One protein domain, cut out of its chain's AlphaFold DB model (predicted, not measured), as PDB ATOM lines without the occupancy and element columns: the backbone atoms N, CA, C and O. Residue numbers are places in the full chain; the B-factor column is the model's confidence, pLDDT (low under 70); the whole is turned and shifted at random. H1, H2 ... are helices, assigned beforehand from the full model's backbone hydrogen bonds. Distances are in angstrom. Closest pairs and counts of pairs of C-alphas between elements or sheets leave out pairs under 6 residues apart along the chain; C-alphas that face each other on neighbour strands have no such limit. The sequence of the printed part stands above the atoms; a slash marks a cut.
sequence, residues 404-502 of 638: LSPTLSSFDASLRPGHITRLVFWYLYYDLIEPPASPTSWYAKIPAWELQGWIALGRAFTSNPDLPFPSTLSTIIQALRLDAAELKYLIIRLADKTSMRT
ATOM      1  N   LEU A 404      51.800 101.032 275.272       86.75
ATOM      2  CA  LEU A 404      51.557 101.016 276.714       86.75
ATOM      3  C   LEU A 404      50.082 101.322 277.001       86.75
ATOM      4  O   LEU A 404      49.448 102.116 276.301       86.75
ATOM      5  N   SER A 405      49.532 100.716 278.056       92.31
ATOM      6  CA  SER A 405      48.170 101.033 278.487       92.31
ATOM      7  C   SER A 405      48.061 102.516 278.891       92.31
ATOM      8  O   SER A 405      49.033 103.079 279.405       92.31
ATOM      9  N   PRO A 406      46.893 103.169 278.724       92.00
ATOM     10  CA  PRO A 406      46.723 104.588 279.059       92.00
ATOM     11  C   PRO A 406      47.136 104.938 280.497       92.00
ATOM     12  O   PRO A 406      47.726 105.989 280.737       92.00
ATOM     13  N   THR A 407      46.884 104.028 281.442       91.38
ATOM     14  CA  THR A 407      47.280 104.164 282.851       91.38
ATOM     15  C   THR A 407      48.797 104.150 283.039       91.38
ATOM     16  O   THR A 407      49.320 104.905 283.853       91.38
ATOM     17  N   LEU A 408      49.525 103.313 282.292       94.75
ATOM     18  CA  LEU A 408      50.989 103.293 282.345       94.75
ATOM     19  C   LEU A 408      51.589 104.537 281.698       94.75
ATOM     20  O   LEU A 408      52.570 105.068 282.207       94.75
ATOM     21  N   SER A 409      50.976 105.028 280.623       94.94
ATOM     22  CA  SER A 409      51.398 106.262 279.960       94.94
ATOM     23  C   SER A 409      51.227 107.487 280.865       94.94
ATOM     24  O   SER A 409      52.128 108.321 280.943       94.94
ATOM     25  N   SER A 410      50.107 107.596 281.591       95.44
ATOM     26  CA  SER A 410      49.895 108.695 282.544       95.44
ATOM     27  C   SER A 410      50.811 108.588 283.763       95.44
ATOM     28  O   SER A 410      51.349 109.600 284.219       95.44
ATOM     29  N   PHE A 411      51.041 107.368 284.254       97.12
ATOM     30  CA  PHE A 411      52.013 107.111 285.308       97.12
ATOM     31  C   PHE A 411      53.425 107.528 284.879       97.12
ATOM     32  O   PHE A 411      54.039 108.330 285.582       97.12
ATOM     33  N   ASP A 412      53.905 107.080 283.714       96.88
ATOM     34  CA  ASP A 412      55.235 107.421 283.194       96.88
ATOM     35  C   ASP A 412      55.429 108.935 283.055       96.88
ATOM     36  O   ASP A 412      56.411 109.481 283.551       96.88
ATOM     37  N   ALA A 413      54.442 109.637 282.489       96.75
ATOM     38  CA  ALA A 413      54.483 111.091 282.341       96.75
ATOM     39  C   ALA A 413      54.556 111.847 283.685       96.75
ATOM     40  O   ALA A 413      55.038 112.978 283.743       96.75
ATOM     41  N   SER A 414      54.077 111.239 284.774       96.75
ATOM     42  CA  SER A 414      54.106 111.826 286.121       96.75
ATOM     43  C   SER A 414      55.392 111.526 286.904       96.75
ATOM     44  O   SER A 414      55.624 112.114 287.972       96.75
ATOM     45  N   LEU A 415      56.236 110.612 286.408       96.69
ATOM     46  CA  LEU A 415      57.430 110.173 287.117       96.69
ATOM     47  C   LEU A 415      58.465 111.293 287.241       96.69
ATOM     48  O   LEU A 415      58.690 112.112 286.355       96.69
ATOM     49  N   ARG A 416      59.131 111.309 288.397       95.06
ATOM     50  CA  ARG A 416      60.215 112.230 288.737       95.06
ATOM     51  C   ARG A 416      61.377 111.413 289.300       95.06
ATOM     52  O   ARG A 416      61.125 110.365 289.899       95.06
ATOM     53  N   PRO A 417      62.629 111.902 289.224       92.75
ATOM     54  CA  PRO A 417      63.788 111.201 289.789       92.75
ATOM     55  C   PRO A 417      63.626 110.797 291.262       92.75
ATOM     56  O   PRO A 417      64.069 109.723 291.673       92.75
ATOM     57  N   GLY A 418      62.924 111.621 292.046       91.12
ATOM     58  CA  GLY A 418      62.637 111.340 293.452       91.12
ATOM     59  C   GLY A 418      61.750 110.111 293.691       91.12
ATOM     60  O   GLY A 418      61.909 109.472 294.724       91.12
ATOM     61  N   HIS A 419      60.861 109.751 292.756       93.12
ATOM     62  CA  HIS A 419      59.995 108.568 292.877       93.12
ATOM     63  C   HIS A 419      60.822 107.278 292.794       93.12
ATOM     64  O   HIS A 419      60.784 106.455 293.703       93.12
ATOM     65  N   ILE A 420      61.687 107.160 291.778       93.94
ATOM     66  CA  ILE A 420      62.590 106.004 291.628       93.94
ATOM     67  C   ILE A 420      63.555 105.912 292.806       93.94
ATOM     68  O   ILE A 420      63.742 104.843 293.379       93.94
ATOM     69  N   THR A 421      64.141 107.046 293.195       92.00
ATOM     70  CA  THR A 421      65.086 107.092 294.315       92.00
ATOM     71  C   THR A 421      64.430 106.607 295.602       92.00
ATOM     72  O   THR A 421      65.013 105.802 296.326       92.00
ATOM     73  N   ARG A 422      63.188 107.034 295.855       90.69
ATOM     74  CA  ARG A 422      62.403 106.593 297.007       90.69
ATOM     75  C   ARG A 422      62.064 105.107 296.941       90.69
ATOM     76  O   ARG A 422      62.215 104.427 297.952       90.69
ATOM     77  N   LEU A 423      61.631 104.615 295.780       93.81
ATOM     78  CA  LEU A 423      61.311 103.204 295.568       93.81
ATOM     79  C   LEU A 423      62.519 102.308 295.870       93.81
ATOM     80  O   LEU A 423      62.424 101.416 296.711       93.81
ATOM     81  N   VAL A 424      63.652 102.562 295.209       93.81
ATOM     82  CA  VAL A 424      64.862 101.736 295.340       93.81
ATOM     83  C   VAL A 424      65.404 101.795 296.766       93.81
ATOM     84  O   VAL A 424      65.777 100.773 297.332       93.81
ATOM     85  N   PHE A 425      65.400 102.974 297.385       92.00
ATOM     86  CA  PHE A 425      65.829 103.114 298.770       92.00
ATOM     87  C   PHE A 425      64.969 102.291 299.733       92.00
ATOM     88  O   PHE A 425      65.526 101.567 300.553       92.00
ATOM     89  N   TRP A 426      63.634 102.376 299.655       91.81
ATOM     90  CA  TRP A 426      62.775 101.612 300.569       91.81
ATOM     91  C   TRP A 426      62.907 100.116 300.341       91.81
ATOM     92  O   TRP A 426      62.896  99.359 301.307       91.81
ATOM     93  N   TYR A 427      63.081  99.704 299.084       92.81
ATOM     94  CA  TYR A 427      63.370  98.317 298.761       92.81
ATOM     95  C   TYR A 427      64.633  97.833 299.491       92.81
ATOM     96  O   TYR A 427      64.595  96.852 300.227       92.81
ATOM     97  N   LEU A 428      65.736  98.573 299.377       93.38
ATOM     98  CA  LEU A 428      66.994  98.209 300.032       93.38
ATOM     99  C   LEU A 428      66.934  98.337 301.558       93.38
ATOM    100  O   LEU A 428      67.558  97.549 302.262       93.38
ATOM    101  N   TYR A 429      66.167  99.290 302.086       92.19
ATOM    102  CA  TYR A 429      65.948  99.431 303.524       92.19
ATOM    103  C   TYR A 429      65.308  98.183 304.129       92.19
ATOM    104  O   TYR A 429      65.820  97.644 305.111       92.19
ATOM    105  N   TYR A 430      64.224  97.698 303.528       92.31
ATOM    106  CA  TYR A 430      63.536  96.509 304.021       92.31
ATOM    107  C   TYR A 430      64.313  95.217 303.751       92.31
ATOM    108  O   TYR A 430      64.194  94.262 304.511       92.31
ATOM    109  N   ASP A 431      65.138  95.178 302.703       92.06
ATOM    110  CA  ASP A 431      65.982  94.013 302.441       92.06
ATOM    111  C   ASP A 431      67.172  93.899 303.411       92.06
ATOM    112  O   ASP A 431      67.550  92.788 303.784       92.06
ATOM    113  N   LEU A 432      67.756  95.031 303.827       90.62
ATOM    114  CA  LEU A 432      69.052  95.065 304.522       90.62
ATOM    115  C   LEU A 432      69.001  95.495 305.992       90.62
ATOM    116  O   LEU A 432      69.890  95.123 306.757       90.62
ATOM    117  N   ILE A 433      68.048  96.346 306.377       88.56
ATOM    118  CA  ILE A 433      67.995  96.934 307.726       88.56
ATOM    119  C   ILE A 433      66.863  96.329 308.536       88.56
ATOM    120  O   ILE A 433      67.085  95.891 309.661       88.56
ATOM    121  N   GLU A 434      65.654  96.350 307.990       87.69
ATOM    122  CA  GLU A 434      64.458  95.981 308.733       87.69
ATOM    123  C   GLU A 434      63.633  95.004 307.900       87.69
ATOM    124  O   GLU A 434      62.771  95.439 307.138       87.69
ATOM    125  N   PRO A 435      63.881  93.687 308.018       85.75
ATOM    126  CA  PRO A 435      63.062  92.687 307.359       85.75
ATOM    127  C   PRO A 435      61.590  92.924 307.717       85.75
ATOM    128  O   PRO A 435      61.235  93.006 308.898       85.75
ATOM    129  N   PRO A 436      60.708  93.087 306.728       84.88
ATOM    130  CA  PRO A 436      59.349  93.500 307.008       84.88
ATOM    131  C   PRO A 436      58.580  92.369 307.682       84.88
ATOM    132  O   PRO A 436      58.513  91.251 307.174       84.88
ATOM    133  N   ALA A 437      57.910  92.688 308.791       87.38
ATOM    134  CA  ALA A 437      57.056  91.739 309.508       87.38
ATOM    135  C   ALA A 437      55.879  91.228 308.653       87.38
ATOM    136  O   ALA A 437      55.309  90.171 308.918       87.38
ATOM    137  N   SER A 438      55.493  91.992 307.628       89.12
ATOM    138  CA  SER A 438      54.416  91.652 306.705       89.12
ATOM    139  C   SER A 438      54.686  92.195 305.297       89.12
ATOM    140  O   SER A 438      55.279  93.268 305.154       89.12
ATOM    141  N   PRO A 439      54.133  91.564 304.242       86.31
ATOM    142  CA  PRO A 439      54.240  92.073 302.871       86.31
ATOM    143  C   PRO A 439      53.694  93.493 302.706       86.31
ATOM    144  O   PRO A 439      54.156  94.256 301.868       86.31
ATOM    145  N   THR A 440      52.707  93.872 303.523       89.31
ATOM    146  CA  THR A 440      52.110  95.212 303.502       89.31
ATOM    147  C   THR A 440      53.094  96.314 303.896       89.31
ATOM    148  O   THR A 440      52.922  97.453 303.464       89.31
ATOM    149  N   SER A 441      54.148  95.990 304.648       90.06
ATOM    150  CA  SER A 441      55.140  96.965 305.117       90.06
ATOM    151  C   SER A 441      55.969  97.556 303.969       90.06
ATOM    152  O   SER A 441      56.219  98.765 303.965       90.06
ATOM    153  N   TRP A 442      56.290  96.756 302.943       88.00
ATOM    154  CA  TRP A 442      56.970  97.227 301.725       88.00
ATOM    155  C   TRP A 442      56.197  98.335 301.015       88.00
ATOM    156  O   TRP A 442      56.768  99.300 300.512       88.00
ATOM    157  N   TYR A 443      54.875  98.199 300.997       92.88
ATOM    158  CA  TYR A 443      53.978  99.073 300.257       92.88
ATOM    159  C   TYR A 443      53.578 100.323 301.047       92.88
ATOM    160  O   TYR A 443      53.242 101.342 300.453       92.88
ATOM    161  N   ALA A 444      53.663 100.281 302.381       92.19
ATOM    162  CA  ALA A 444      53.180 101.343 303.265       92.19
ATOM    163  C   ALA A 444      53.880 102.700 303.070       92.19
ATOM    164  O   ALA A 444      53.331 103.739 303.436       92.19
ATOM    165  N   LYS A 445      55.103 102.710 302.523       90.19
ATOM    166  CA  LYS A 445      55.894 103.933 302.304       90.19
ATOM    167  C   LYS A 445      55.729 104.530 300.905       90.19
ATOM    168  O   LYS A 445      56.238 105.623 300.652       90.19
ATOM    169  N   ILE A 446      55.032 103.831 300.009       92.88
ATOM    170  CA  ILE A 446      54.825 104.241 298.621       92.88
ATOM    171  C   ILE A 446      53.418 104.846 298.507       92.88
ATOM    172  O   ILE A 446      52.447 104.205 298.916       92.88
ATOM    173  N   PRO A 447      53.262 106.070 297.969       95.00
ATOM    174  CA  PRO A 447      51.947 106.643 297.696       95.00
ATOM    175  C   PRO A 447      51.080 105.694 296.861       95.00
ATOM    176  O   PRO A 447      51.571 105.075 295.924       95.00
ATOM    177  N   ALA A 448      49.780 105.610 297.154       94.81
ATOM    178  CA  ALA A 448      48.894 104.627 296.520       94.81
ATOM    179  C   ALA A 448      48.879 104.710 294.980       94.81
ATOM    180  O   ALA A 448      48.940 103.679 294.312       94.81
ATOM    181  N   TRP A 449      48.850 105.924 294.417       95.62
ATOM    182  CA  TRP A 449      48.889 106.137 292.964       95.62
ATOM    183  C   TRP A 449      50.211 105.651 292.349       95.62
ATOM    184  O   TRP A 449      50.222 105.035 291.286       95.62
ATOM    185  N   GLU A 450      51.321 105.891 293.047       95.88
ATOM    186  CA  GLU A 450      52.661 105.514 292.610       95.88
ATOM    187  C   GLU A 450      52.819 103.991 292.674       95.88
ATOM    188  O   GLU A 450      53.291 103.363 291.730       95.88
ATOM    189  N   LEU A 451      52.331 103.381 293.756       95.75
ATOM    190  CA  LEU A 451      52.320 101.940 293.941       95.75
ATOM    191  C   LEU A 451      51.526 101.222 292.842       95.75
ATOM    192  O   LEU A 451      52.000 100.227 292.299       95.75
ATOM    193  N   GLN A 452      50.335 101.720 292.501       95.94
ATOM    194  CA  GLN A 452      49.530 101.157 291.413       95.94
ATOM    195  C   GLN A 452      50.278 101.206 290.076       95.94
ATOM    196  O   GLN A 452      50.276 100.214 289.346       95.94
ATOM    197  N   GLY A 453      50.955 102.321 289.789       96.88
ATOM    198  CA  GLY A 453      51.798 102.468 288.605       96.88
ATOM    199  C   GLY A 453      52.963 101.479 288.576       96.88
ATOM    200  O   GLY A 453      53.144 100.779 287.578       96.88
ATOM    201  N   TRP A 454      53.700 101.341 289.684       97.50
ATOM    202  CA  TRP A 454      54.802 100.381 289.781       97.50
ATOM    203  C   TRP A 454      54.336  98.928 289.641       97.50
ATOM    204  O   TRP A 454      54.961  98.163 288.909       97.50
ATOM    205  N   ILE A 455      53.223  98.548 290.278       96.81
ATOM    206  CA  ILE A 455      52.651  97.196 290.155       96.81
ATOM    207  C   ILE A 455      52.211  96.927 288.712       96.81
ATOM    208  O   ILE A 455      52.493  95.858 288.172       96.81
ATOM    209  N   ALA A 456      51.523  97.879 288.076       97.00
ATOM    210  CA  ALA A 456      51.091  97.734 286.689       97.00
ATOM    211  C   ALA A 456      52.291  97.582 285.741       97.00
ATOM    212  O   ALA A 456      52.264  96.739 284.845       97.00
ATOM    213  N   LEU A 457      53.358  98.353 285.973       97.31
ATOM    214  CA  LEU A 457      54.573  98.296 285.169       97.31
ATOM    215  C   LEU A 457      55.314  96.967 285.367       97.31
ATOM    216  O   LEU A 457      55.733  96.350 284.392       97.31
ATOM    217  N   GLY A 458      55.419  96.487 286.608       97.44
ATOM    218  CA  GLY A 458      56.021  95.187 286.903       97.44
ATOM    219  C   GLY A 458      55.263  94.038 286.258       97.44
ATOM    220  O   GLY A 458      55.884  93.204 285.609       97.44
ATOM    221  N   ARG A 459      53.923  94.048 286.309       97.12
ATOM    222  CA  ARG A 459      53.096  93.066 285.586       97.12
ATOM    223  C   ARG A 459      53.339  93.108 284.079       97.12
ATOM    224  O   ARG A 459      53.462  92.054 283.467       97.12
ATOM    225  N   ALA A 460      53.452  94.301 283.492       96.19
ATOM    226  CA  ALA A 460      53.759  94.443 282.071       96.19
ATOM    227  C   ALA A 460      55.131  93.842 281.719       96.19
ATOM    228  O   ALA A 460      55.247  93.144 280.714       96.19
ATOM    229  N   PHE A 461      56.146  94.035 282.567       96.88
ATOM    230  CA  PHE A 461      57.458  93.407 282.396       96.88
ATOM    231  C   PHE A 461      57.449  91.893 282.610       96.88
ATOM    232  O   PHE A 461      58.186  91.189 281.926       96.88
ATOM    233  N   THR A 462      56.624  91.377 283.522       96.75
ATOM    234  CA  THR A 462      56.439  89.929 283.691       96.75
ATOM    235  C   THR A 462      55.785  89.310 282.459       96.75
ATOM    236  O   THR A 462      56.227  88.263 281.996       96.75
ATOM    237  N   SER A 463      54.750  89.952 281.908       96.12
ATOM    238  CA  SER A 463      54.058  89.470 280.707       96.12
ATOM    239  C   SER A 463      54.896  89.618 279.439       96.12
ATOM    240  O   SER A 463      54.762  88.812 278.524       96.12
ATOM    241  N   ASN A 464      55.751  90.640 279.373       95.50
ATOM    242  CA  ASN A 464      56.640  90.888 278.247       95.50
ATOM    243  C   ASN A 464      58.057  91.246 278.747       95.50
ATOM    244  O   ASN A 464      58.369  92.425 278.958       95.50
ATOM    245  N   PRO A 465      58.933  90.237 278.927       94.56
ATOM    246  CA  PRO A 465      60.303  90.434 279.404       94.56
ATOM    247  C   PRO A 465      61.173  91.303 278.492       94.56
ATOM    248  O   PRO A 465      62.116  91.922 278.982       94.56
ATOM    249  N   ASP A 466      60.831  91.426 277.209       94.31
ATOM    250  CA  ASP A 466      61.556  92.256 276.238       94.31
ATOM    251  C   ASP A 466      60.997  93.682 276.139       94.31
ATOM    252  O   ASP A 466      61.557  94.529 275.445       94.31
ATOM    253  N   LEU A 467      59.913  93.986 276.867       94.38
ATOM    254  CA  LEU A 467      59.324  95.320 276.900       94.38
ATOM    255  C   LEU A 467      60.370  96.343 277.390       94.38
ATOM    256  O   LEU A 467      60.878  96.201 278.515       94.38
ATOM    257  N   PRO A 468      60.705  97.369 276.585       95.31
ATOM    258  CA  PRO A 468      61.617  98.418 277.009       95.31
ATOM    259  C   PRO A 468      60.977  99.283 278.097       95.31
ATOM    260  O   PRO A 468      59.758  99.306 278.277       95.31
ATOM    261  N   PHE A 469      61.807 100.032 278.821       96.12
ATOM    262  CA  PHE A 469      61.288 101.043 279.733       96.12
ATOM    263  C   PHE A 469      60.511 102.122 278.963       96.12
ATOM    264  O   PHE A 469      60.957 102.539 277.888       96.12
ATOM    265  N   PRO A 470      59.393 102.620 279.522       95.69
ATOM    266  CA  PRO A 470      58.748 103.840 279.050       95.69
ATOM    267  C   PRO A 470      59.748 105.005 278.932       95.69
ATOM    268  O   PRO A 470      60.756 105.045 279.642       95.69
ATOM    269  N   SER A 471      59.507 105.946 278.019       95.56
ATOM    270  CA  SER A 471      60.500 106.958 277.627       95.56
ATOM    271  C   SER A 471      60.907 107.895 278.769       95.56
ATOM    272  O   SER A 471      62.096 108.212 278.900       95.56
ATOM    273  N   THR A 472      59.964 108.306 279.624       96.69
ATOM    274  CA  THR A 472      60.259 109.193 280.761       96.69
ATOM    275  C   THR A 472      61.095 108.448 281.793       96.69
ATOM    276  O   THR A 472      62.168 108.915 282.180       96.69
ATOM    277  N   LEU A 473      60.664 107.244 282.175       96.12
ATOM    278  CA  LEU A 473      61.399 106.364 283.076       96.12
ATOM    279  C   LEU A 473      62.807 106.040 282.551       96.12
ATOM    280  O   LEU A 473      63.772 106.167 283.299       96.12
ATOM    281  N   SER A 474      62.952 105.719 281.265       97.12
ATOM    282  CA  SER A 474      64.250 105.483 280.616       97.12
ATOM    283  C   SER A 474      65.185 106.695 280.738       97.12
ATOM    284  O   SER A 474      66.344 106.560 281.137       97.12
ATOM    285  N   THR A 475      64.658 107.903 280.509       97.06
ATOM    286  CA  THR A 475      65.413 109.159 280.660       97.06
ATOM    287  C   THR A 475      65.883 109.362 282.103       97.06
ATOM    288  O   THR A 475      67.024 109.761 282.342       97.06
ATOM    289  N   ILE A 476      65.032 109.053 283.087       95.69
ATOM    290  CA  ILE A 476      65.386 109.169 284.506       95.69
ATOM    291  C   ILE A 476      66.434 108.116 284.899       95.69
ATOM    292  O   ILE A 476      67.398 108.455 285.584       95.69
ATOM    293  N   ILE A 477      66.288 106.864 284.452       96.06
ATOM    294  CA  ILE A 477      67.264 105.783 284.679       96.06
ATOM    295  C   ILE A 477      68.636 106.202 284.152       96.06
ATOM    296  O   ILE A 477      69.633 106.087 284.867       96.06
ATOM    297  N   GLN A 478      68.683 106.754 282.938       96.19
ATOM    298  CA  GLN A 478      69.914 107.253 282.334       96.19
ATOM    299  C   GLN A 478      70.508 108.427 283.123       96.19
ATOM    300  O   GLN A 478      71.717 108.459 283.362       96.19
ATOM    301  N   ALA A 479      69.673 109.374 283.565       93.88
ATOM    302  CA  ALA A 479      70.111 110.522 284.357       93.88
ATOM    303  C   ALA A 479      70.700 110.108 285.716       93.88
ATOM    304  O   ALA A 479      71.709 110.669 286.146       93.88
ATOM    305  N   LEU A 480      70.103 109.104 286.364       92.38
ATOM    306  CA  LEU A 480      70.566 108.543 287.637       92.38
ATOM    307  C   LEU A 480      71.675 107.492 287.469       92.38
ATOM    308  O   LEU A 480      72.260 107.070 288.459       92.38
ATOM    309  N   ARG A 481      71.992 107.083 286.231       94.81
ATOM    310  CA  ARG A 481      72.956 106.012 285.915       94.81
ATOM    311  C   ARG A 481      72.633 104.691 286.619       94.81
ATOM    312  O   ARG A 481      73.538 103.985 287.062       94.81
ATOM    313  N   LEU A 482      71.348 104.378 286.730       95.12
ATOM    314  CA  LEU A 482      70.890 103.118 287.308       95.12
ATOM    315  C   LEU A 482      71.047 101.983 286.293       95.12
ATOM    316  O   LEU A 482      70.860 102.191 285.092       95.12
ATOM    317  N   ASP A 483      71.364 100.781 286.775       95.06
ATOM    318  CA  ASP A 483      71.314  99.587 285.935       95.06
ATOM    319  C   ASP A 483      69.846  99.262 285.629       95.06
ATOM    320  O   ASP A 483      69.048  98.936 286.513       95.06
ATOM    321  N   ALA A 484      69.486  99.384 284.351       95.38
ATOM    322  CA  ALA A 484      68.142  99.139 283.859       95.38
ATOM    323  C   ALA A 484      67.674  97.705 284.164       95.38
ATOM    324  O   ALA A 484      66.504  97.505 284.489       95.38
ATOM    325  N   ALA A 485      68.568  96.712 284.103       95.75
ATOM    326  CA  ALA A 485      68.213  95.319 284.360       95.75
ATOM    327  C   ALA A 485      67.866  95.087 285.838       95.75
ATOM    328  O   ALA A 485      66.863  94.442 286.145       95.75
ATOM    329  N   GLU A 486      68.654  95.663 286.747       94.50
ATOM    330  CA  GLU A 486      68.427  95.552 288.192       94.50
ATOM    331  C   GLU A 486      67.144  96.275 288.608       94.50
ATOM    332  O   GLU A 486      66.319  95.717 289.333       94.50
ATOM    333  N   LEU A 487      66.909  97.481 288.080       95.88
ATOM    334  CA  LEU A 487      65.664  98.196 288.348       95.88
ATOM    335  C   LEU A 487      64.446  97.448 287.785       95.88
ATOM    336  O   LEU A 487      63.401  97.405 288.433       95.88
ATOM    337  N   LYS A 488      64.571  96.833 286.601       96.75
ATOM    338  CA  LYS A 488      63.498  96.023 286.004       96.75
ATOM    339  C   LYS A 488      63.153  94.834 286.895       96.75
ATOM    340  O   LYS A 488      61.975  94.606 287.160       96.75
ATOM    341  N   TYR A 489      64.167  94.127 287.393       95.88
ATOM    342  CA  TYR A 489      63.998  93.028 288.342       95.88
ATOM    343  C   TYR A 489      63.274  93.482 289.618       95.88
ATOM    344  O   TYR A 489      62.288  92.861 290.012       95.88
ATOM    345  N   LEU A 490      63.684  94.610 290.206       95.81
ATOM    346  CA  LEU A 490      63.045  95.177 291.397       95.81
ATOM    347  C   LEU A 490      61.564  95.493 291.151       95.81
ATOM    348  O   LEU A 490      60.712  95.133 291.959       95.81
ATOM    349  N   ILE A 491      61.239  96.136 290.026       97.19
ATOM    350  CA  ILE A 491      59.855  96.496 289.679       97.19
ATOM    351  C   ILE A 491      58.996  95.242 289.453       97.19
ATOM    352  O   ILE A 491      57.852  95.198 289.911       97.19
ATOM    353  N   ILE A 492      59.538  94.208 288.796       97.25
ATOM    354  CA  ILE A 492      58.866  92.906 288.643       97.25
ATOM    355  C   ILE A 492      58.576  92.297 290.017       97.25
ATOM    356  O   ILE A 492      57.444  91.899 290.289       97.25
ATOM    357  N   ARG A 493      59.579  92.270 290.898       95.88
ATOM    358  CA  ARG A 493      59.459  91.710 292.245       95.88
ATOM    359  C   ARG A 493      58.415  92.460 293.074       95.88
ATOM    360  O   ARG A 493      57.522  91.846 293.644       95.88
ATOM    361  N   LEU A 494      58.433  93.794 293.051       95.38
ATOM    362  CA  LEU A 494      57.445  94.627 293.744       95.38
ATOM    363  C   LEU A 494      56.000  94.289 293.334       95.38
ATOM    364  O   LEU A 494      55.093  94.324 294.173       95.38
ATOM    365  N   ALA A 495      55.783  93.968 292.055       96.38
ATOM    366  CA  ALA A 495      54.474  93.612 291.520       96.38
ATOM    367  C   ALA A 495      53.972  92.231 291.975       96.38
ATOM    368  O   ALA A 495      52.757  91.999 291.972       96.38
ATOM    369  N   ASP A 496      54.870  91.338 292.401       95.69
ATOM    370  CA  ASP A 496      54.528  90.034 292.955       95.69
ATOM    371  C   ASP A 496      54.524  90.051 294.490       95.69
ATOM    372  O   ASP A 496      55.546  89.921 295.168       95.69
ATOM    373  N   LYS A 497      53.313  90.099 295.054       92.00
ATOM    374  CA  LYS A 497      53.069  90.050 296.502       92.00
ATOM    375  C   LYS A 497      53.689  88.826 297.181       92.00
ATOM    376  O   LYS A 497      53.951  88.885 298.382       92.00
ATOM    377  N   THR A 498      53.846  87.707 296.474       92.38
ATOM    378  CA  THR A 498      54.420  86.492 297.061       92.38
ATOM    379  C   THR A 498      55.931  86.613 297.219       92.38
ATOM    380  O   THR A 498      56.408  86.385 298.329       92.38
ATOM    381  N   SER A 499      56.645  87.105 296.202       91.62
ATOM    382  CA  SER A 499      58.076  87.435 296.301       91.62
ATOM    383  C   SER A 499      58.392  88.514 297.348       91.62
ATOM    384  O   SER A 499      59.432  88.484 297.996       91.62
ATOM    385  N   MET A 500      57.458  89.435 297.606       93.00
ATOM    386  CA  MET A 500      57.609  90.461 298.647       93.00
ATOM    387  C   MET A 500      57.319  89.939 300.070       93.00
ATOM    388  O   MET A 500      57.303  90.712 301.026       93.00
ATOM    389  N   ARG A 501      57.062  88.637 300.267       90.56
ATOM    390  CA  ARG A 501      56.963  88.041 301.619       90.56
ATOM    391  C   ARG A 501      58.318  87.846 302.277       90.56
ATOM    392  O   ARG A 501      58.387  87.750 303.500       90.56
ATOM    393  N   THR A 502      59.361  87.757 301.471       92.06
ATOM    394  CA  THR A 502      60.719  87.446 301.892       92.06
ATOM    395  C   THR A 502      61.675  88.493 301.350       92.06
ATOM    396  O   THR A 502      61.439  89.102 300.306       92.06
TER     397      THR A 502
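Overview. This is residues 404 to 502 of the 638 residues of an uncharacterized protein of Pseudovirgaria hyperparasitica (UniProt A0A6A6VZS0). Two helices, H4 and H6, cross steeply in the middle of a small rounded helical body, and the other four helices lie round this crossed pair. The long H2 runs along one side, with the short H3 by it towards one end of the body, while H1 packs on H4 towards the other end and meets H5 at a corner. The printed part has 99 residues with six named helices, H1 to H6 in order, and no named strand: its class is all helix. It is compact, with a radius of gyration of the C-alphas of 12.8 A and spans of 35 by 26 by 23 A.

Along the chain. H1, residues 406 to 414, begins at C-alpha (46.723, 104.588, 279.059) and is 12.5 A long. H2, residues 417 to 432, and H4, residues 448 to 463, are each 22.5 A long. H3 is residues 439 to 443, 7.5 A. H5, residues 471 to 480, measures 14.3 A. H6, residues 484 to 495, measures 16.6 A and ends at C-alpha (54.474, 93.612, 291.520).

Arrangement. H1 touches residues 450 to 457 of H4, closest at the C-alphas of Phe 411 and Gly 453, 5.7 A. H1 and H5 touch only at their ends, closest at C-alphas 412 and 472, 5.9 A. H2 only just touches H3, with 3 pairs of C-alphas within 8 A, closest at Tyr 430 and Trp 442, 7.0 A. H4 and H6 touch, closest at C-alphas 458 and 492, 4.0 A, at a steep tilt of 69 degrees, only just short of perpendicular. H2 and H6 are close but not clearly touching, their closest C-alphas, 424 and 490, 7.9 A apart. H1 and H6 are apart. Every O i to N i+4 pair is within hydrogen-bond range in H1, H2, H4, H5 and H6; in H3 0 of 1 is, and 2 of 2 O i to N i+3 pairs are.

Size, cuts and confidence. The C-alphas of Pro 406 and Ile 433, the two farthest apart, are 36.5 A apart. The printed part has no cut, and no link between helices is long. Mean pLDDT of the printed part is 93.9, and no printed residue is under 70.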